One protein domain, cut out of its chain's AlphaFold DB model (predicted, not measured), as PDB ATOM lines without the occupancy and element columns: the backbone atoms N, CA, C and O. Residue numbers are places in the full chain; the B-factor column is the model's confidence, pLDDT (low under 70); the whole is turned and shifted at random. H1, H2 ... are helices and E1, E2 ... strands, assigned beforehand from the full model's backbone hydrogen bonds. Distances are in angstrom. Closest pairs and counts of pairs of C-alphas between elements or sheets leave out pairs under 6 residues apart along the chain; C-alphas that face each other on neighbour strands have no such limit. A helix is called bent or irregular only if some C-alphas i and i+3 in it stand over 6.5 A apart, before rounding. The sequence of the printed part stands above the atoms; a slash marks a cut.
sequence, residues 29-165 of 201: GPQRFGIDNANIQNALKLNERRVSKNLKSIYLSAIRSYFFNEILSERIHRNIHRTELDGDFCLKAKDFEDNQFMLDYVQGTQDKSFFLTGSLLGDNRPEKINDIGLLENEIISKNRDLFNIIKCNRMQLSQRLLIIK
ATOM      1  N   GLY A  29      18.799  -6.903  42.547       91.38
ATOM      2  CA  GLY A  29      19.780  -5.873  42.886       91.38
ATOM      3  C   GLY A  29      19.207  -4.445  42.854       91.38
ATOM      4  O   GLY A  29      18.170  -4.216  42.223       91.38
ATOM      5  N   PRO A  30      19.899  -3.465  43.467       89.81
ATOM      6  CA  PRO A  30      19.430  -2.080  43.615       89.81
ATOM      7  C   PRO A  30      19.048  -1.417  42.286       89.81
ATOM      8  O   PRO A  30      18.062  -0.690  42.208       89.81
ATOM      9  N   GLN A  31      19.745  -1.757  41.198       89.44
ATOM     10  CA  GLN A  31      19.448  -1.273  39.850       89.44
ATOM     11  C   GLN A  31      18.006  -1.558  39.390       89.44
ATOM     12  O   GLN A  31      17.472  -0.835  38.551       89.44
ATOM     13  N   ARG A  32      17.344  -2.590  39.934       93.19
ATOM     14  CA  ARG A  32      15.947  -2.925  39.618       93.19
ATOM     15  C   ARG A  32      14.973  -1.852  40.110       93.19
ATOM     16  O   ARG A  32      13.932  -1.636  39.487       93.19
ATOM     17  N   PHE A  33      15.319  -1.168  41.195       94.56
ATOM     18  CA  PHE A  33      14.459  -0.201  41.873       94.56
ATOM     19  C   PHE A  33      14.699   1.244  41.414       94.56
ATOM     20  O   PHE A  33      13.950   2.138  41.800       94.56
ATOM     21  N   GLY A  34      15.664   1.463  40.514       91.81
ATOM     22  CA  GLY A  34      16.072   2.796  40.076       91.81
ATOM     23  C   GLY A  34      16.915   3.511  41.134       91.81
ATOM     24  O   GLY A  34      17.093   3.010  42.243       91.81
ATOM     25  N   ILE A  35      17.446   4.681  40.775       90.69
ATOM     26  CA  ILE A  35      18.187   5.538  41.712       90.69
ATOM     27  C   ILE A  35      17.244   5.908  42.866       90.69
ATOM     28  O   ILE A  35      16.097   6.271  42.611       90.69
ATOM     29  N   ASP A  36      17.695   5.740  44.109       89.56
ATOM     30  CA  ASP A  36      16.940   6.052  45.334       89.56
ATOM     31  C   ASP A  36      15.516   5.464  45.383       89.56
ATOM     32  O   ASP A  36      14.570   6.089  45.862       89.56
ATOM     33  N   ASN A  37      15.343   4.241  44.864       91.31
ATOM     34  CA  ASN A  37      14.050   3.550  44.764       91.31
ATOM     35  C   ASN A  37      12.994   4.296  43.925       91.31
ATOM     36  O   ASN A  37      11.787   4.054  44.067       91.31
ATOM     37  N   ALA A  38      13.424   5.169  43.008       93.69
ATOM     38  CA  ALA A  38      12.535   5.973  42.178       93.69
ATOM     39  C   ALA A  38      11.505   5.133  41.406       93.69
ATOM     40  O   ALA A  38      10.393   5.603  41.184       93.69
ATOM     41  N   ASN A  39      11.805   3.893  41.008       95.50
ATOM     42  CA  ASN A  39      10.826   3.060  40.300       95.50
ATOM     43  C   ASN A  39       9.640   2.685  41.195       95.50
ATOM     44  O   ASN A  39       8.512   2.692  40.712       95.50
ATOM     45  N   ILE A  40       9.873   2.394  42.480       93.50
ATOM     46  CA  ILE A  40       8.800   2.094  43.442       93.50
ATOM     47  C   ILE A  40       7.987   3.363  43.715       93.50
ATOM     48  O   ILE A  40       6.762   3.349  43.604       93.50
ATOM     49  N   GLN A  41       8.663   4.483  43.985       93.06
ATOM     50  CA  GLN A  41       8.002   5.769  44.234       93.06
ATOM     51  C   GLN A  41       7.152   6.224  43.038       93.06
ATOM     52  O   GLN A  41       6.038   6.716  43.197       93.06
ATOM     53  N   ASN A  42       7.656   6.040  41.816       92.88
ATOM     54  CA  ASN A  42       6.917   6.370  40.603       92.88
ATOM     55  C   ASN A  42       5.772   5.392  40.320       92.88
ATOM     56  O   ASN A  42       4.796   5.792  39.682       92.88
ATOM     57  N   ALA A  43       5.871   4.144  40.785       91.44
ATOM     58  CA  ALA A  43       4.797   3.170  40.668       91.44
ATOM     59  C   ALA A  43       3.563   3.588  41.484       91.44
ATOM     60  O   ALA A  43       2.446   3.459  40.989       91.44
ATOM     61  N   LEU A  44       3.765   4.169  42.674       90.44
ATOM     62  CA  LEU A  44       2.688   4.724  43.511       90.44
ATOM     63  C   LEU A  44       1.880   5.814  42.790       90.44
ATOM     64  O   LEU A  44       0.676   5.932  42.987       90.44
ATOM     65  N   LYS A  45       2.517   6.548  41.873       90.44
ATOM     66  CA  LYS A  45       1.907   7.648  41.105       90.44
ATOM     67  C   LYS A  45       1.265   7.204  39.786       90.44
ATOM     68  O   LYS A  45       0.888   8.043  38.969       90.44
ATOM     69  N   LEU A  46       1.156   5.899  39.520       87.69
ATOM     70  CA  LEU A  46       0.604   5.388  38.254       87.69
ATOM     71  C   LEU A  46      -0.867   5.764  38.023       87.69
ATOM     72  O   LEU A  46      -1.296   5.798  36.871       87.69
ATOM     73  N   ASN A  47      -1.619   6.049  39.088       79.94
ATOM     74  CA  ASN A  47      -3.012   6.493  38.995       79.94
ATOM     75  C   ASN A  47      -3.143   8.007  38.759       79.94
ATOM     76  O   ASN A  47      -4.191   8.465  38.322       79.94
ATOM     77  N   GLU A  48      -2.086   8.779  39.016       86.81
ATOM     78  CA  GLU A  48      -2.090  10.245  38.922       86.81
ATOM     79  C   GLU A  48      -1.665  10.743  37.539       86.81
ATOM     80  O   GLU A  48      -1.971  11.867  37.145       86.81
ATOM     81  N   ARG A  49      -0.929   9.921  36.783       86.94
ATOM     82  CA  ARG A  49      -0.414  10.302  35.468       86.94
ATOM     83  C   ARG A  49      -0.348   9.134  34.504       86.94
ATOM     84  O   ARG A  49      -0.003   8.005  34.852       86.94
ATOM     85  N   ARG A  50      -0.574   9.444  33.230       88.50
ATOM     86  CA  ARG A  50      -0.363   8.495  32.141       88.50
ATOM     87  C   ARG A  50       1.130   8.356  31.856       88.50
ATOM     88  O   ARG A  50       1.829   9.343  31.658       88.50
ATOM     89  N   VAL A  51       1.603   7.117  31.787       92.81
ATOM     90  CA  VAL A  51       2.972   6.772  31.381       92.81
ATOM     91  C   VAL A  51       2.942   5.826  30.182       92.81
ATOM     92  O   VAL A  51       1.914   5.210  29.883       92.81
ATOM     93  N   SER A  52       4.071   5.690  29.486       95.25
ATOM     94  CA  SER A  52       4.199   4.709  28.406       95.25
ATOM     95  C   SER A  52       4.061   3.276  28.938       95.25
ATOM     96  O   SER A  52       4.365   2.994  30.101       95.25
ATOM     97  N   LYS A  53       3.632   2.340  28.079       93.88
ATOM     98  CA  LYS A  53       3.496   0.919  28.449       93.88
ATOM     99  C   LYS A  53       4.814   0.329  28.966       93.88
ATOM    100  O   LYS A  53       4.810  -0.394  29.959       93.88
ATOM    101  N   ASN A  54       5.932   0.689  28.337       95.25
ATOM    102  CA  ASN A  54       7.259   0.208  28.724       95.25
ATOM    103  C   ASN A  54       7.638   0.691  30.126       95.25
ATOM    104  O   ASN A  54       8.038  -0.109  30.967       95.25
ATOM    105  N   LEU A  55       7.444   1.981  30.405       94.75
ATOM    106  CA  LEU A  55       7.764   2.550  31.710       94.75
ATOM    107  C   LEU A  55       6.854   1.992  32.811       94.75
ATOM    108  O   LEU A  55       7.324   1.643  33.890       94.75
ATOM    109  N   LYS A  56       5.565   1.804  32.504       95.12
ATOM    110  CA  LYS A  56       4.623   1.120  33.396       95.12
ATOM    111  C   LYS A  56       5.098  -0.292  33.746       95.12
ATOM    112  O   LYS A  56       5.083  -0.662  34.914       95.12
ATOM    113  N   SER A  57       5.554  -1.062  32.756       95.12
ATOM    114  CA  SER A  57       6.095  -2.412  32.969       95.12
ATOM    115  C   SER A  57       7.321  -2.406  33.892       95.12
ATOM    116  O   SER A  57       7.417  -3.242  34.792       95.12
ATOM    117  N   ILE A  58       8.219  -1.424  33.743       95.44
ATOM    118  CA  ILE A  58       9.386  -1.246  34.625       95.44
ATOM    119  C   ILE A  58       8.946  -1.011  36.076       95.44
ATOM    120  O   ILE A  58       9.434  -1.690  36.979       95.44
ATOM    121  N   TYR A  59       7.990  -0.109  36.301       96.50
ATOM    122  CA  TYR A  59       7.474   0.200  37.639       96.50
ATOM    123  C   TYR A  59       6.772  -0.998  38.288       96.50
ATOM    124  O   TYR A  59       7.058  -1.343  39.433       96.50
ATOM    125  N   LEU A  60       5.918  -1.705  37.543       96.12
ATOM    126  CA  LEU A  60       5.245  -2.913  38.037       96.12
ATOM    127  C   LEU A  60       6.239  -4.047  38.329       96.12
ATOM    128  O   LEU A  60       6.080  -4.794  39.296       96.12
ATOM    129  N   SER A  61       7.291  -4.168  37.517       95.69
ATOM    130  CA  SER A  61       8.386  -5.108  37.756       95.69
ATOM    131  C   SER A  61       9.146  -4.778  39.044       95.69
ATOM    132  O   SER A  61       9.447  -5.691  39.814       95.69
ATOM    133  N   ALA A  62       9.388  -3.495  39.330       96.88
ATOM    134  CA  ALA A  62      10.024  -3.058  40.572       96.88
ATOM    135  C   ALA A  62       9.188  -3.421  41.812       96.88
ATOM    136  O   ALA A  62       9.746  -3.959  42.763       96.88
ATOM    137  N   ILE A  63       7.861  -3.239  41.783       97.31
ATOM    138  CA  ILE A  63       6.991  -3.638  42.906       97.31
ATOM    139  C   ILE A  63       7.040  -5.156  43.148       97.31
ATOM    140  O   ILE A  63       7.220  -5.593  44.282       97.31
ATOM    141  N   ARG A  64       6.917  -5.989  42.104       97.12
ATOM    142  CA  ARG A  64       7.010  -7.454  42.283       97.12
ATOM    143  C   ARG A  64       8.377  -7.883  42.811       97.12
ATOM    144  O   ARG A  64       8.462  -8.784  43.638       97.12
ATOM    145  N   SER A  65       9.430  -7.216  42.342       97.31
ATOM    146  CA  SER A  65      10.801  -7.444  42.806       97.31
ATOM    147  C   SER A  65      10.972  -7.083  44.283       97.31
ATOM    148  O   SER A  65      11.686  -7.780  44.995       97.31
ATOM    149  N   TYR A  66      10.299  -6.022  44.742       97.69
ATOM    150  CA  TYR A  66      10.293  -5.605  46.141       97.69
ATOM    151  C   TYR A  66       9.662  -6.684  47.019       97.69
ATOM    152  O   TYR A  66      10.326  -7.201  47.908       97.69
ATOM    153  N   PHE A  67       8.441  -7.122  46.701       98.12
ATOM    154  CA  PHE A  67       7.779  -8.181  47.467       98.12
ATOM    155  C   PHE A  67       8.570  -9.489  47.492       98.12
ATOM    156  O   PHE A  67       8.671 -10.116  48.540       98.12
ATOM    157  N   PHE A  68       9.178  -9.883  46.370       98.19
ATOM    158  CA  PHE A  68      10.052 -11.053  46.348       98.19
ATOM    159  C   PHE A  68      11.260 -10.892  47.283       98.19
ATOM    160  O   PHE A  68      11.585 -11.816  48.027       98.19
ATOM    161  N   ASN A  69      11.920  -9.727  47.263       97.88
ATOM    162  CA  ASN A  69      13.039  -9.446  48.160       97.88
ATOM    163  C   ASN A  69      12.602  -9.466  49.633       97.88
ATOM    164  O   ASN A  69      13.334 -10.011  50.456       97.88
ATOM    165  N   GLU A  70      11.424  -8.935  49.967       98.38
ATOM    166  CA  GLU A  70      10.870  -8.990  51.326       98.38
ATOM    167  C   GLU A  70      10.596 -10.438  51.760       98.38
ATOM    168  O   GLU A  70      11.036 -10.851  52.829       98.38
ATOM    169  N   ILE A  71       9.966 -11.250  50.901       97.88
ATOM    170  CA  ILE A  71       9.693 -12.674  51.172       97.88
ATOM    171  C   ILE A  71      10.996 -13.442  51.407       97.88
ATOM    172  O   ILE A  71      11.121 -14.185  52.381       97.88
ATOM    173  N   LEU A  72      11.985 -13.259  50.529       98.00
ATOM    174  CA  LEU A  72      13.288 -13.904  50.662       98.00
ATOM    175  C   LEU A  72      14.010 -13.449  51.938       98.00
ATOM    176  O   LEU A  72      14.596 -14.281  52.628       98.00
ATOM    177  N   SER A  73      13.944 -12.161  52.277       97.94
ATOM    178  CA  SER A  73      14.556 -11.625  53.499       97.94
ATOM    179  C   SER A  73      13.910 -12.190  54.753       97.94
ATOM    180  O   SER A  73      14.631 -12.626  55.644       97.94
ATOM    181  N   GLU A  74      12.582 -12.270  54.794       98.06
ATOM    182  CA  GLU A  74      11.855 -12.851  55.923       98.06
ATOM    183  C   GLU A  74      12.202 -14.335  56.098       98.06
ATOM    184  O   GLU A  74      12.501 -14.797  57.200       98.06
ATOM    185  N   ARG A  75      12.268 -15.086  54.993       97.56
ATOM    186  CA  ARG A  75      12.717 -16.483  55.027       97.56
ATOM    187  C   ARG A  75      14.155 -16.626  55.526       97.56
ATOM    188  O   ARG A  75      14.457 -17.583  56.236       97.56
ATOM    189  N   ILE A  76      15.064 -15.728  55.144       96.25
ATOM    190  CA  ILE A  76      16.450 -15.748  55.637       96.25
ATOM    191  C   ILE A  76      16.486 -15.403  57.124       96.25
ATOM    192  O   ILE A  76      17.132 -16.123  57.877       96.25
ATOM    193  N   HIS A  77      15.758 -14.369  57.548       97.38
ATOM    194  CA  HIS A  77      15.667 -13.945  58.943       97.38
ATOM    195  C   HIS A  77      15.182 -15.080  59.855       97.38
ATOM    196  O   HIS A  77      15.760 -15.320  60.913       97.38
ATOM    197  N   ARG A  78      14.187 -15.850  59.399       97.00
ATOM    198  CA  ARG A  78      13.667 -17.036  60.097       97.00
ATOM    199  C   ARG A  78      14.503 -18.307  59.896       97.00
ATOM    200  O   ARG A  78      14.139 -19.348  60.425       97.00
ATOM    201  N   ASN A  79      15.603 -18.259  59.139       95.62
ATOM    202  CA  ASN A  79      16.430 -19.417  58.767       95.62
ATOM    203  C   ASN A  79      15.685 -20.544  58.015       95.62
ATOM    204  O   ASN A  79      16.086 -21.702  58.068       95.62
ATOM    205  N   ILE A  80      14.647 -20.206  57.246       94.62
ATOM    206  CA  ILE A  80      13.798 -21.146  56.481       94.62
ATOM    207  C   ILE A  80      13.896 -20.961  54.957       94.62
ATOM    208  O   ILE A  80      13.146 -21.556  54.196       94.62
ATOM    209  N   HIS A  81      14.831 -20.148  54.459       93.75
ATOM    210  CA  HIS A  81      15.001 -19.887  53.017       93.75
ATOM    211  C   HIS A  81      15.409 -21.107  52.170       93.75
ATOM    212  O   HIS A  81      15.378 -21.034  50.943       93.75
ATOM    213  N   ARG A  82      15.794 -22.212  52.817       91.00
ATOM    214  CA  ARG A  82      16.099 -23.514  52.196       91.00
ATOM    215  C   ARG A  82      15.140 -24.620  52.639       91.00
ATOM    216  O   ARG A  82      15.365 -25.774  52.299       91.00
ATOM    217  N   THR A  83      14.107 -24.264  53.391       90.12
ATOM    218  CA  THR A  83      13.107 -25.188  53.916       90.12
ATOM    219  C   THR A  83      11.817 -24.976  53.141       90.12
ATOM    220  O   THR A  83      11.377 -23.839  52.968       90.12
ATOM    221  N   GLU A  84      11.244 -26.065  52.642       89.69
ATOM    222  CA  GLU A  84       9.924 -26.040  52.020       89.69
ATOM    223  C   GLU A  84       8.868 -25.718  53.085       89.69
ATOM    224  O   GLU A  84       8.874 -26.308  54.167       89.69
ATOM    225  N   LEU A  85       7.990 -24.764  52.788       90.38
ATOM    226  CA  LEU A  85       6.811 -24.451  53.595       90.38
ATOM    227  C   LEU A  85       5.559 -25.034  52.942       90.38
ATOM    228  O   LEU A  85       5.504 -25.151  51.717       90.38
ATOM    229  N   ASP A  86       4.519 -25.330  53.724       89.25
ATOM    230  CA  ASP A  86       3.246 -25.731  53.122       89.25
ATOM    231  C   ASP A  86       2.740 -24.643  52.157       89.25
ATOM    232  O   ASP A  86       2.690 -23.450  52.476       89.25
ATOM    233  N   GLY A  87       2.379 -25.078  50.950       86.69
ATOM    234  CA  GLY A  87       1.953 -24.230  49.845       86.69
ATOM    235  C   GLY A  87       3.066 -23.653  48.977       86.69
ATOM    236  O   GLY A  87       2.728 -22.869  48.075       86.69
ATOM    237  N   ASP A  88       4.334 -23.997  49.238       88.00
ATOM    238  CA  ASP A  88       5.451 -23.602  48.386       88.00
ATOM    239  C   ASP A  88       5.327 -24.158  46.974       88.00
ATOM    240  O   ASP A  88       4.712 -25.191  46.708       88.00
ATOM    241  N   PHE A  89       5.945 -23.426  46.055       85.00
ATOM    242  CA  PHE A  89       6.130 -23.878  44.694       85.00
ATOM    243  C   PHE A  89       7.601 -24.223  44.472       85.00
ATOM    244  O   PHE A  89       8.510 -23.463  44.831       85.00
ATOM    245  N   CYS A  90       7.829 -25.360  43.831       84.00
ATOM    246  CA  CYS A  90       9.145 -25.823  43.424       84.00
ATOM    247  C   CYS A  90       9.247 -25.801  41.897       84.00
ATOM    248  O   CYS A  90       8.248 -25.962  41.198       84.00
ATOM    249  N   LEU A  91      10.455 -25.593  41.379       79.88
ATOM    250  CA  LEU A  91      10.766 -25.825  39.971       79.88
ATOM    251  C   LEU A  91      11.634 -27.062  39.845       79.88
ATOM    252  O   LEU A  91      12.584 -27.215  40.611       79.88
ATOM    253  N   LYS A  92      11.355 -27.892  38.846       74.69
ATOM    254  CA  LYS A  92      12.208 -29.023  38.505       74.69
ATOM    255  C   LYS A  92      13.210 -28.593  37.441       74.69
ATOM    256  O   LYS A  92      12.832 -27.987  36.433       74.69
ATOM    257  N   ALA A  93      14.491 -28.875  37.654       67.38
ATOM    258  CA  ALA A  93      15.470 -28.712  36.586       67.38
ATOM    259  C   ALA A  93      15.203 -29.748  35.490       67.38
ATOM    260  O   ALA A  93      15.057 -30.936  35.783       67.38
ATOM    261  N   LYS A  94      15.142 -29.298  34.232       61.06
ATOM    262  CA  LYS A  94      15.074 -30.207  33.085       61.06
ATOM    263  C   LYS A  94      16.414 -30.923  32.894       61.06
ATOM    264  O   LYS A  94      16.416 -32.133  32.726       61.06
ATOM    265  N   ASP A  95      17.509 -30.173  33.057       56.47
ATOM    266  CA  ASP A  95      18.898 -30.629  33.118       56.47
ATOM    267  C   ASP A  95      19.659 -29.729  34.113       56.47
ATOM    268  O   ASP A  95      19.532 -28.501  34.073       56.47
ATOM    269  N   PHE A  96      20.416 -30.314  35.050       49.78
ATOM    270  CA  PHE A  96      21.091 -29.575  36.135       49.78
ATOM    271  C   PHE A  96      22.133 -28.558  35.643       49.78
ATOM    272  O   PHE A  96      22.451 -27.615  36.369       49.78
ATOM    273  N   GLU A  97      22.679 -28.760  34.445       51.41
ATOM    274  CA  GLU A  97      23.779 -27.954  33.907       51.41
ATOM    275  C   GLU A  97      23.305 -26.655  33.240       51.41
ATOM    276  O   GLU A  97      24.018 -25.656  33.289       51.41
ATOM    277  N   ASP A  98      22.071 -26.613  32.727       49.31
ATOM    278  CA  ASP A  98      21.618 -25.515  31.860       49.31
ATOM    279  C   ASP A  98      20.721 -24.479  32.549       49.31
ATOM    280  O   ASP A  98      20.264 -23.529  31.906       49.31
ATOM    281  N   ASN A  99      20.438 -24.623  33.852       54.09
ATOM    282  CA  ASN A  99      19.508 -23.742  34.584       54.09
ATOM    283  C   ASN A  99      18.157 -23.547  33.845       54.09
ATOM    284  O   ASN A  99      17.477 -22.529  34.013       54.09
ATOM    285  N   GLN A 100      17.757 -24.510  33.006       52.78
ATOM    286  CA  GLN A 100      16.460 -24.526  32.344       52.78
ATOM    287  C   GLN A 100      15.463 -25.194  33.288       52.78
ATOM    288  O   GLN A 100      15.340 -26.417  33.361       52.78
ATOM    289  N   PHE A 101      14.790 -24.357  34.069       59.62
ATOM    290  CA  PHE A 101      13.807 -24.782  35.054       59.62
ATOM    291  C   PHE A 101      12.420 -24.846  34.419       59.62
ATOM    292  O   PHE A 101      11.956 -23.860  33.842       59.62
ATOM    293  N   MET A 102      11.750 -25.987  34.552       56.00
ATOM    294  CA  MET A 102      10.336 -26.127  34.216       56.00
ATOM    295  C   MET A 102       9.482 -25.998  35.481       56.00
ATOM    296  O   MET A 102       9.886 -26.391  36.580       56.00
ATOM    297  N   LEU A 103       8.289 -25.424  35.313       53.53
ATOM    298  CA  LEU A 103       7.252 -25.348  36.345       53.53
ATOM    299  C   LEU A 103       6.579 -26.717  36.497       53.53
ATOM    300  O   LEU A 103       5.473 -26.918  36.009       53.53
ATOM    301  N   ASP A 104       7.244 -27.636  37.191       54.38
ATOM    302  CA  ASP A 104       6.600 -28.833  37.728       54.38
ATOM    303  C   ASP A 104       6.289 -28.579  39.203       54.38
ATOM    304  O   ASP A 104       7.171 -28.613  40.062       54.38
ATOM    305  N   TYR A 105       5.023 -28.281  39.490       56.47
ATOM    306  CA  TYR A 105       4.541 -28.099  40.853       56.47
ATOM    307  C   TYR A 105       4.598 -29.427  41.606       56.47
ATOM    308  O   TYR A 105       3.816 -30.333  41.328       56.47
ATOM    309  N   VAL A 106       5.505 -29.534  42.575       57.28
ATOM    310  CA  VAL A 106       5.595 -30.696  43.463       57.28
ATOM    311  C   VAL A 106       5.698 -30.203  44.900       57.28
ATOM    312  O   VAL A 106       6.594 -29.423  45.213       57.28
ATOM    313  N   GLN A 107       4.762 -30.651  45.741       56.00
ATOM    314  CA  GLN A 107       4.818 -30.505  47.196       56.00
ATOM    315  C   GLN A 107       5.521 -31.725  47.806       56.00
ATOM    316  O   GLN A 107       5.220 -32.859  47.425       56.00
ATOM    317  N   GLY A 108       6.410 -31.505  48.773       53.50
ATOM    318  CA  GLY A 108       6.937 -32.536  49.668       53.50
ATOM    319  C   GLY A 108       7.956 -33.480  49.035       53.50
ATOM    320  O   GLY A 108       7.859 -34.696  49.200       53.50
ATOM    321  N   THR A 109       8.943 -32.952  48.311       56.12
ATOM    322  CA  THR A 109       9.935 -33.784  47.615       56.12
ATOM    323  C   THR A 109      11.322 -33.722  48.256       56.12
ATOM    324  O   THR A 109      11.900 -32.660  48.456       56.12
ATOM    325  N   GLN A 110      11.884 -34.896  48.561       55.12
ATOM    326  CA  GLN A 110      13.293 -35.063  48.958       55.12
ATOM    327  C   GLN A 110      14.235 -35.103  47.742       55.12
ATOM    328  O   GLN A 110      15.450 -35.265  47.886       55.12
ATOM    329  N   ASP A 111      13.682 -35.002  46.531       64.50
ATOM    330  CA  ASP A 111      14.460 -35.009  45.305       64.50
ATOM    331  C   ASP A 111      15.196 -33.673  45.145       64.50
ATOM    332  O   ASP A 111      14.608 -32.598  45.028       64.50
ATOM    333  N   LYS A 112      16.527 -33.760  45.106       58.03
ATOM    334  CA  LYS A 112      17.425 -32.616  44.920       58.03
ATOM    335  C   LYS A 112      17.246 -31.935  43.559       58.03
ATOM    336  O   LYS A 112      17.806 -30.860  43.374       58.03
ATOM    337  N   SER A 113      16.514 -32.543  42.617       66.00
ATOM    338  CA  SER A 113      16.173 -31.956  41.315       66.00
ATOM    339  C   SER A 113      15.172 -30.796  41.392       66.00
ATOM    340  O   SER A 113      14.975 -30.094  40.394       66.00
ATOM    341  N   PHE A 114      14.582 -30.563  42.570       76.50
ATOM    342  CA  PHE A 114      13.655 -29.469  42.821       76.50
ATOM    343  C   PHE A 114      14.319 -28.287  43.518       76.50
ATOM    344  O   PHE A 114      15.127 -28.425  44.437       76.50
ATOM    345  N   PHE A 115      13.927 -27.093  43.090       84.06
ATOM    346  CA  PHE A 115      14.449 -25.837  43.592       84.06
ATOM    347  C   PHE A 115      13.314 -24.971  44.128       84.06
ATOM    348  O   PHE A 115      12.352 -24.677  43.413       84.06
ATOM    349  N   LEU A 116      13.456 -24.529  45.379       89.94
ATOM    350  CA  LEU A 116      12.474 -23.673  46.037       89.94
ATOM    351  C   LEU A 116      12.350 -22.319  45.337       89.94
ATOM    352  O   LEU A 116      13.347 -21.666  44.992       89.94
ATOM    353  N   THR A 117      11.108 -21.868  45.198       92.06
ATOM    354  CA  THR A 117      10.786 -20.550  44.658       92.06
ATOM    355  C   THR A 117      10.100 -19.653  45.673       92.06
ATOM    356  O   THR A 117       9.601 -20.091  46.703       92.06
ATOM    357  N   GLY A 118      10.146 -18.357  45.389       93.06
ATOM    358  CA  GLY A 118       9.353 -17.337  46.044       93.06
ATOM    359  C   GLY A 118       8.467 -16.638  45.026       93.06
ATOM    360  O   GLY A 118       8.855 -16.427  43.868       93.06
ATOM    361  N   SER A 119       7.293 -16.235  45.494       93.88
ATOM    362  CA  SER A 119       6.301 -15.564  44.673       93.88
ATOM    363  C   SER A 119       6.771 -14.189  44.208       93.88
ATOM    364  O   SER A 119       7.125 -13.305  44.987       93.88
ATOM    365  N   LEU A 120       6.655 -13.966  42.906       95.69
ATOM    366  CA  LEU A 120       6.441 -12.648  42.330       95.69
ATOM    367  C   LEU A 120       4.934 -12.399  42.373       95.69
ATOM    368  O   LEU A 120       4.205 -12.857  41.487       95.69
ATOM    369  N   LEU A 121       4.487 -11.724  43.436       95.62
ATOM    370  CA  LEU A 121       3.070 -11.577  43.770       95.62
ATOM    371  C   LEU A 121       2.223 -11.091  42.583       95.62
ATOM    372  O   LEU A 121       2.638 -10.236  41.793       95.62
ATOM    373  N   GLY A 122       1.013 -11.639  42.503       94.38
ATOM    374  CA  GLY A 122       0.015 -11.334  41.487       94.38
ATOM    375  C   GLY A 122      -1.392 -11.251  42.072       94.38
ATOM    376  O   GLY A 122      -1.631 -11.644  43.212       94.38
ATOM    377  N   ASP A 123      -2.310 -10.727  41.269       92.62
ATOM    378  CA  ASP A 123      -3.730 -10.542  41.576       92.62
ATOM    379  C   ASP A 123      -4.485 -11.875  41.666       92.62
ATOM    380  O   ASP A 123      -5.316 -12.072  42.542       92.62
ATOM    381  N   ASN A 124      -4.119 -12.841  40.820       89.25
ATOM    382  CA  ASN A 124      -4.688 -14.192  40.792       89.25
ATOM    383  C   ASN A 124      -4.153 -15.115  41.905       89.25
ATOM    384  O   ASN A 124      -4.313 -16.334  41.826       89.25
ATOM    385  N   ARG A 125      -3.473 -14.566  42.916       85.12
ATOM    386  CA  ARG A 125      -2.996 -15.344  44.059       85.12
ATOM    387  C   ARG A 125      -4.206 -15.796  44.894       85.12
ATOM    388  O   ARG A 125      -4.963 -14.932  45.336       85.12
ATOM    389  N   PRO A 126      -4.362 -17.100  45.181       75.31
ATOM    390  CA  PRO A 126      -5.413 -17.562  46.078       75.31
ATOM    391  C   PRO A 126      -5.186 -17.021  47.494       75.31
ATOM    392  O   PRO A 126      -4.043 -16.862  47.932       75.31
ATOM    393  N   GLU A 127      -6.263 -16.758  48.229       75.00
ATOM    394  CA  GLU A 127      -6.152 -16.532  49.668       75.00
ATOM    395  C   GLU A 127      -5.702 -17.837  50.323       75.00
ATOM    396  O   GLU A 127      -6.451 -18.805  50.427       75.00
ATOM    397  N   LYS A 128      -4.420 -17.885  50.684       75.25
ATOM    398  CA  LYS A 128      -3.792 -19.041  51.311       75.25
ATOM    399  C   LYS A 128      -3.737 -18.832  52.825       75.25
ATOM    400  O   LYS A 128      -3.280 -17.785  53.282       75.25
ATOM    401  N   ILE A 129      -4.164 -19.849  53.573       82.88
ATOM    402  CA  ILE A 129      -4.032 -19.949  55.041       82.88
ATOM    403  C   ILE A 129      -2.907 -20.904  55.473       82.88
ATOM    404  O   ILE A 129      -2.740 -21.151  56.661       82.88
ATOM    405  N   ASN A 130      -2.155 -21.443  54.512       89.56
ATOM    406  CA  ASN A 130      -0.962 -22.245  54.770       89.56
ATOM    407  C   ASN A 130       0.255 -21.371  55.098       89.56
ATOM    408  O   ASN A 130       0.203 -20.143  54.983       89.56
ATOM    409  N   ASP A 131       1.355 -22.017  55.478       92.44
ATOM    410  CA  ASP A 131       2.568 -21.372  55.980       92.44
ATOM    411  C   ASP A 131       3.096 -20.262  55.059       92.44
ATOM    412  O   ASP A 131       3.337 -19.139  55.517       92.44
ATOM    413  N   ILE A 132       3.226 -20.522  53.748       91.56
ATOM    414  CA  ILE A 132       3.681 -19.476  52.817       91.56
ATOM    415  C   ILE A 132       2.635 -18.372  52.646       91.56
ATOM    416  O   ILE A 132       2.984 -17.195  52.563       91.56
ATOM    417  N   GLY A 133       1.349 -18.725  52.646       93.38
ATOM    418  CA  GLY A 133       0.250 -17.768  52.589       93.38
ATOM    419  C   GLY A 133       0.281 -16.776  53.745       93.38
ATOM    420  O   GLY A 133       0.136 -15.574  53.515       93.38
ATOM    421  N   LEU A 134       0.521 -17.263  54.965       94.75
ATOM    422  CA  LEU A 134       0.646 -16.448  56.174       94.75
ATOM    423  C   LEU A 134       1.852 -15.504  56.100       94.75
ATOM    424  O   LEU A 134       1.697 -14.311  56.363       94.75
ATOM    425  N   LEU A 135       3.016 -16.001  55.670       95.31
ATOM    426  CA  LEU A 135       4.219 -15.181  55.483       95.31
ATOM    427  C   LEU A 135       3.991 -14.073  54.441       95.31
ATOM    428  O   LEU A 135       4.295 -12.905  54.687       95.31
ATOM    429  N   GLU A 136       3.411 -14.409  53.288       95.75
ATOM    430  CA  GLU A 136       3.087 -13.430  52.246       95.75
ATOM    431  C   GLU A 136       2.061 -12.398  52.730       95.75
ATOM    432  O   GLU A 136       2.229 -11.204  52.481       95.75
ATOM    433  N   ASN A 137       1.011 -12.837  53.433       95.06
ATOM    434  CA  ASN A 137      -0.019 -11.955  53.982       95.06
ATOM    435  C   ASN A 137       0.571 -10.957  54.982       95.06
ATOM    436  O   ASN A 137       0.195  -9.785  54.956       95.06
ATOM    437  N   GLU A 138       1.516 -11.385  55.821       95.69
ATOM    438  CA  GLU A 138       2.221 -10.499  56.747       95.69
ATOM    439  C   GLU A 138       2.942  -9.373  55.987       95.69
ATOM    440  O   GLU A 138       2.746  -8.192  56.283       95.69
ATOM    441  N   ILE A 139       3.708  -9.715  54.953       97.00
ATOM    442  CA  ILE A 139       4.468  -8.750  54.144       97.00
ATOM    443  C   ILE A 139       3.535  -7.815  53.363       97.00
ATOM    444  O   ILE A 139       3.756  -6.599  53.321       97.00
ATOM    445  N   ILE A 140       2.469  -8.359  52.771       96.19
ATOM    446  CA  ILE A 140       1.433  -7.589  52.069       96.19
ATOM    447  C   ILE A 140       0.758  -6.608  53.030       96.19
ATOM    448  O   ILE A 140       0.526  -5.456  52.667       96.19
ATOM    449  N   SER A 141       0.469  -7.031  54.262       95.75
ATOM    450  CA  SER A 141      -0.223  -6.198  55.247       95.75
ATOM    451  C   SER A 141       0.565  -4.942  55.626       95.75
ATOM    452  O   SER A 141      -0.056  -3.908  55.869       95.75
ATOM    453  N   LYS A 142       1.905  -5.018  55.597       96.81
ATOM    454  CA  LYS A 142       2.832  -3.898  55.829       96.81
ATOM    455  C   LYS A 142       2.954  -2.965  54.613       96.81
ATOM    456  O   LYS A 142       3.402  -1.836  54.758       96.81
ATOM    457  N   ASN A 143       2.547  -3.413  53.420       95.31
ATOM    458  CA  ASN A 143       2.786  -2.736  52.140       95.31
ATOM    459  C   ASN A 143       1.534  -2.717  51.237       95.31
ATOM    460  O   ASN A 143       1.617  -2.945  50.024       95.31
ATOM    461  N   ARG A 144       0.354  -2.471  51.821       94.81
ATOM    462  CA  ARG A 144      -0.944  -2.624  51.132       94.81
ATOM    463  C   ARG A 144      -1.057  -1.787  49.862       94.81
ATOM    464  O   ARG A 144      -1.540  -2.294  48.855       94.81
ATOM    465  N   ASP A 145      -0.561  -0.553  49.881       93.88
ATOM    466  CA  ASP A 145      -0.639   0.350  48.726       93.88
ATOM    467  C   ASP A 145       0.136  -0.191  47.519       93.88
ATOM    468  O   ASP A 145      -0.352  -0.163  46.389       93.88
ATOM    469  N   LEU A 146       1.309  -0.782  47.762       95.00
ATOM    470  CA  LEU A 146       2.097  -1.432  46.718       95.00
ATOM    471  C   LEU A 146       1.386  -2.670  46.165       95.00
ATOM    472  O   LEU A 146       1.374  -2.892  44.952       95.00
ATOM    473  N   PHE A 147       0.753  -3.465  47.030       95.62
ATOM    474  CA  PHE A 147       0.005  -4.638  46.586       95.62
ATOM    475  C   PHE A 147      -1.274  -4.263  45.821       95.62
ATOM    476  O   PHE A 147      -1.612  -4.907  44.828       95.62
ATOM    477  N   ASN A 148      -1.945  -3.172  46.194       94.56
ATOM    478  CA  ASN A 148      -3.097  -2.653  45.454       94.56
ATOM    479  C   ASN A 148      -2.731  -2.311  44.005       94.56
ATOM    480  O   ASN A 148      -3.508  -2.580  43.093       94.56
ATOM    481  N   ILE A 149      -1.518  -1.810  43.753       94.62
ATOM    482  CA  ILE A 149      -1.046  -1.543  42.387       94.62
ATOM    483  C   ILE A 149      -0.899  -2.841  41.587       94.62
ATOM    484  O   ILE A 149      -1.255  -2.865  40.408       94.62
ATOM    485  N   ILE A 150      -0.422  -3.928  42.202       95.12
ATOM    486  CA  ILE A 150      -0.378  -5.256  41.566       95.12
ATOM    487  C   ILE A 150      -1.795  -5.689  41.158       95.12
ATOM    488  O   ILE A 150      -1.993  -6.069  39.999       95.12
ATOM    489  N   LYS A 151      -2.775  -5.557  42.066       94.38
ATOM    490  CA  LYS A 151      -4.186  -5.909  41.827       94.38
ATOM    491  C   LYS A 151      -4.833  -5.077  40.722       94.38
ATOM    492  O   LYS A 151      -5.324  -5.621  39.736       94.38
ATOM    493  N   CYS A 152      -4.758  -3.749  40.809       93.44
ATOM    494  CA  CYS A 152      -5.338  -2.845  39.807       93.44
ATOM    495  C   CYS A 152      -4.767  -3.066  38.398       93.44
ATOM    496  O   CYS A 152      -5.419  -2.746  37.405       93.44
ATOM    497  N   ASN A 153      -3.554  -3.616  38.301       93.12
ATOM    498  CA  ASN A 153      -2.904  -3.929  37.033       93.12
ATOM    499  C   ASN A 153      -3.004  -5.409  36.632       93.12
ATOM    500  O   ASN A 153      -2.401  -5.784  35.628       93.12
ATOM    501  N   ARG A 154      -3.775  -6.226  37.368       94.62
ATOM    502  CA  ARG A 154      -4.060  -7.648  37.083       94.62
ATOM    503  C   ARG A 154      -2.803  -8.472  36.810       94.62
ATOM    504  O   ARG A 154      -2.767  -9.332  35.924       94.62
ATOM    505  N   MET A 155      -1.739  -8.162  37.543       95.12
ATOM    506  CA  MET A 155      -0.458  -8.841  37.398       95.12
ATOM    507  C   MET A 155      -0.631 -10.323  37.722       95.12
ATOM    508  O   MET A 155      -1.264 -10.663  38.714       95.12
ATOM    509  N   GLN A 156      -0.058 -11.203  36.907       94.69
ATOM    510  CA  GLN A 156      -0.139 -12.641  37.150       94.69
ATOM    511  C   GLN A 156       0.947 -13.086  38.133       94.69
ATOM    512  O   GLN A 156       2.100 -12.637  38.048       94.69
ATOM    513  N   LEU A 157       0.563 -13.976  39.046       92.81
ATOM    514  CA  LEU A 157       1.455 -14.675  39.954       92.81
ATOM    515  C   LEU A 157       2.481 -15.433  39.120       92.81
ATOM    516  O   LEU A 157       2.156 -16.104  38.142       92.81
ATOM    517  N   SER A 158       3.737 -15.300  39.510       92.00
ATOM    518  CA  SER A 158       4.849 -16.010  38.890       92.00
ATOM    519  C   SER A 158       5.839 -16.411  39.967       92.00
ATOM    520  O   SER A 158       5.766 -15.923  41.094       92.00
ATOM    521  N   GLN A 159       6.749 -17.314  39.630       90.62
ATOM    522  CA  GLN A 159       7.705 -17.866  40.575       90.62
ATOM    523  C   GLN A 159       9.127 -17.497  40.179       90.62
ATOM    524  O   GLN A 159       9.453 -17.349  38.998       90.62
ATOM    525  N   ARG A 160       9.978 -17.332  41.186       91.88
ATOM    526  CA  ARG A 160      11.404 -17.069  41.022       91.88
ATOM    527  C   ARG A 160      12.178 -17.880  42.048       91.88
ATOM    528  O   ARG A 160      11.803 -17.903  43.210       91.88
ATOM    529  N   LEU A 161      13.279 -18.497  41.633       92.38
ATOM    530  CA  LEU A 161      14.163 -19.232  42.541       92.38
ATOM    531  C   LEU A 161      14.600 -18.371  43.726       92.38
ATOM    532  O   LEU A 161      15.062 -17.251  43.508       92.38
ATOM    533  N   LEU A 162      14.510 -18.908  44.946       94.44
ATOM    534  CA  LEU A 162      15.001 -18.243  46.161       94.44
ATOM    535  C   LEU A 162      16.528 -18.224  46.219       94.44
ATOM    536  O   LEU A 162      17.127 -17.238  46.648       94.44
ATOM    537  N   ILE A 163      17.153 -19.307  45.762       92.88
ATOM    538  CA  ILE A 163      18.600 -19.502  45.757       92.88
ATOM    539  C   ILE A 163      19.053 -19.778  44.335       92.88
ATOM    540  O   ILE A 163      18.427 -20.553  43.615       92.88
ATOM    541  N   ILE A 164      20.156 -19.150  43.937       90.25
ATOM    542  CA  ILE A 164      20.788 -19.387  42.646       90.25
ATOM    543  C   ILE A 164      22.225 -19.854  42.838       90.25
ATOM    544  O   ILE A 164      22.963 -19.337  43.679       90.25
ATOM    545  N   LYS A 165      22.626 -20.859  42.063       89.94
ATOM    546  CA  LYS A 165      23.992 -21.376  42.061       89.94
ATOM    547  C   LYS A 165      24.746 -20.803  40.857       89.94
ATOM    548  O   LYS A 165      24.280 -20.977  39.732       89.94
TER     549      LYS A 165
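What this domain is: This is residues 29 to 165 of the 201 residues of a protein of Paraphotobacterium marinum (UniProt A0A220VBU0). One long helix, H3, runs through the middle of the model; H2 and H5 pack on its earlier part, and H4 crosses its later part on steep lines. A small antiparallel sheet lies under H3, and its strand E1, with the long loop of residues 94 to 113, reaches away at the end of the model opposite to H2. The 137 printed residues hold five named helices and three named strands, in the order H1 H2 H3 E1 E2 H4 H5 E3; the sheet's order is E1, E2, E3, and the class is mostly helix. The whole is compact, with a radius of gyration of the C-alphas of 15.7 A and spans of 49 by 34 by 26 A.

Where its parts are: Find C-alpha 30 at (19.430, -2.080, 43.615), where H1, residues 30 to 33, begins. H2, residues 35 to 47, runs 21.4 A and is irregular, with C-alphas 36 and 39 8.5 A apart. From C-alpha 53 at (3.496, 0.919, 28.449), H3 runs 36.0 A to residue 77. Next come E1, residues 90 to 93, and E2, residues 114 to 120, 18.3 A long. H4, residues 131 to 142, measures 17.5 A, and H5, residues 144 to 152, 12.1 A. E3, residues 158 to 161, ends at C-alpha 161 at (14.163, -19.232, 42.541).

How they stand to each other: Start at H3, the hub, which touches four helices. H1 only just touches it, with 3 pairs of C-alphas within 8 A, closest at Phe 33 and Ala 62, 5.4 A; H1 and H2 touch only at the corner, closest at Phe 33 and Asn 39, 5.1 A. H2 touches residues 56 to 63 of H3 at a steep tilt of 62 degrees, closest C-alphas Ala 43 and Tyr 59, 5.0 A. H4 touches residues 67 to 74 of H3 at 60 degrees, steep, closest C-alphas Ile 71 and Glu 136, 6.7 A. H5 touches residues 60 to 64 of H3, closest C-alphas Ile 63 and Leu 146, 6.6 A. H3 is on the sheet, over E2, at a height of 8.8 A. In the hairpin E1 and E2, look for N 91 and O 115 at 2.9 A; between E2 and E3, for N 118 and O 160 at 2.8 A. In H3, H4 and H5 every O i to N i+4 pair is within hydrogen-bond range; H2 has 4 of 9, with 7 of 10 O i to N i+3 pairs, and H1 is too short for an O i to N i+4 pair.

The domain as a whole: The two C-alphas farthest apart are those of Arg 49 and Gln 110, 49.3 A. The printed part has no cut; the links H3 to E1 and E1 to E2 are long. Residues 93 to 113 are under pLDDT 70.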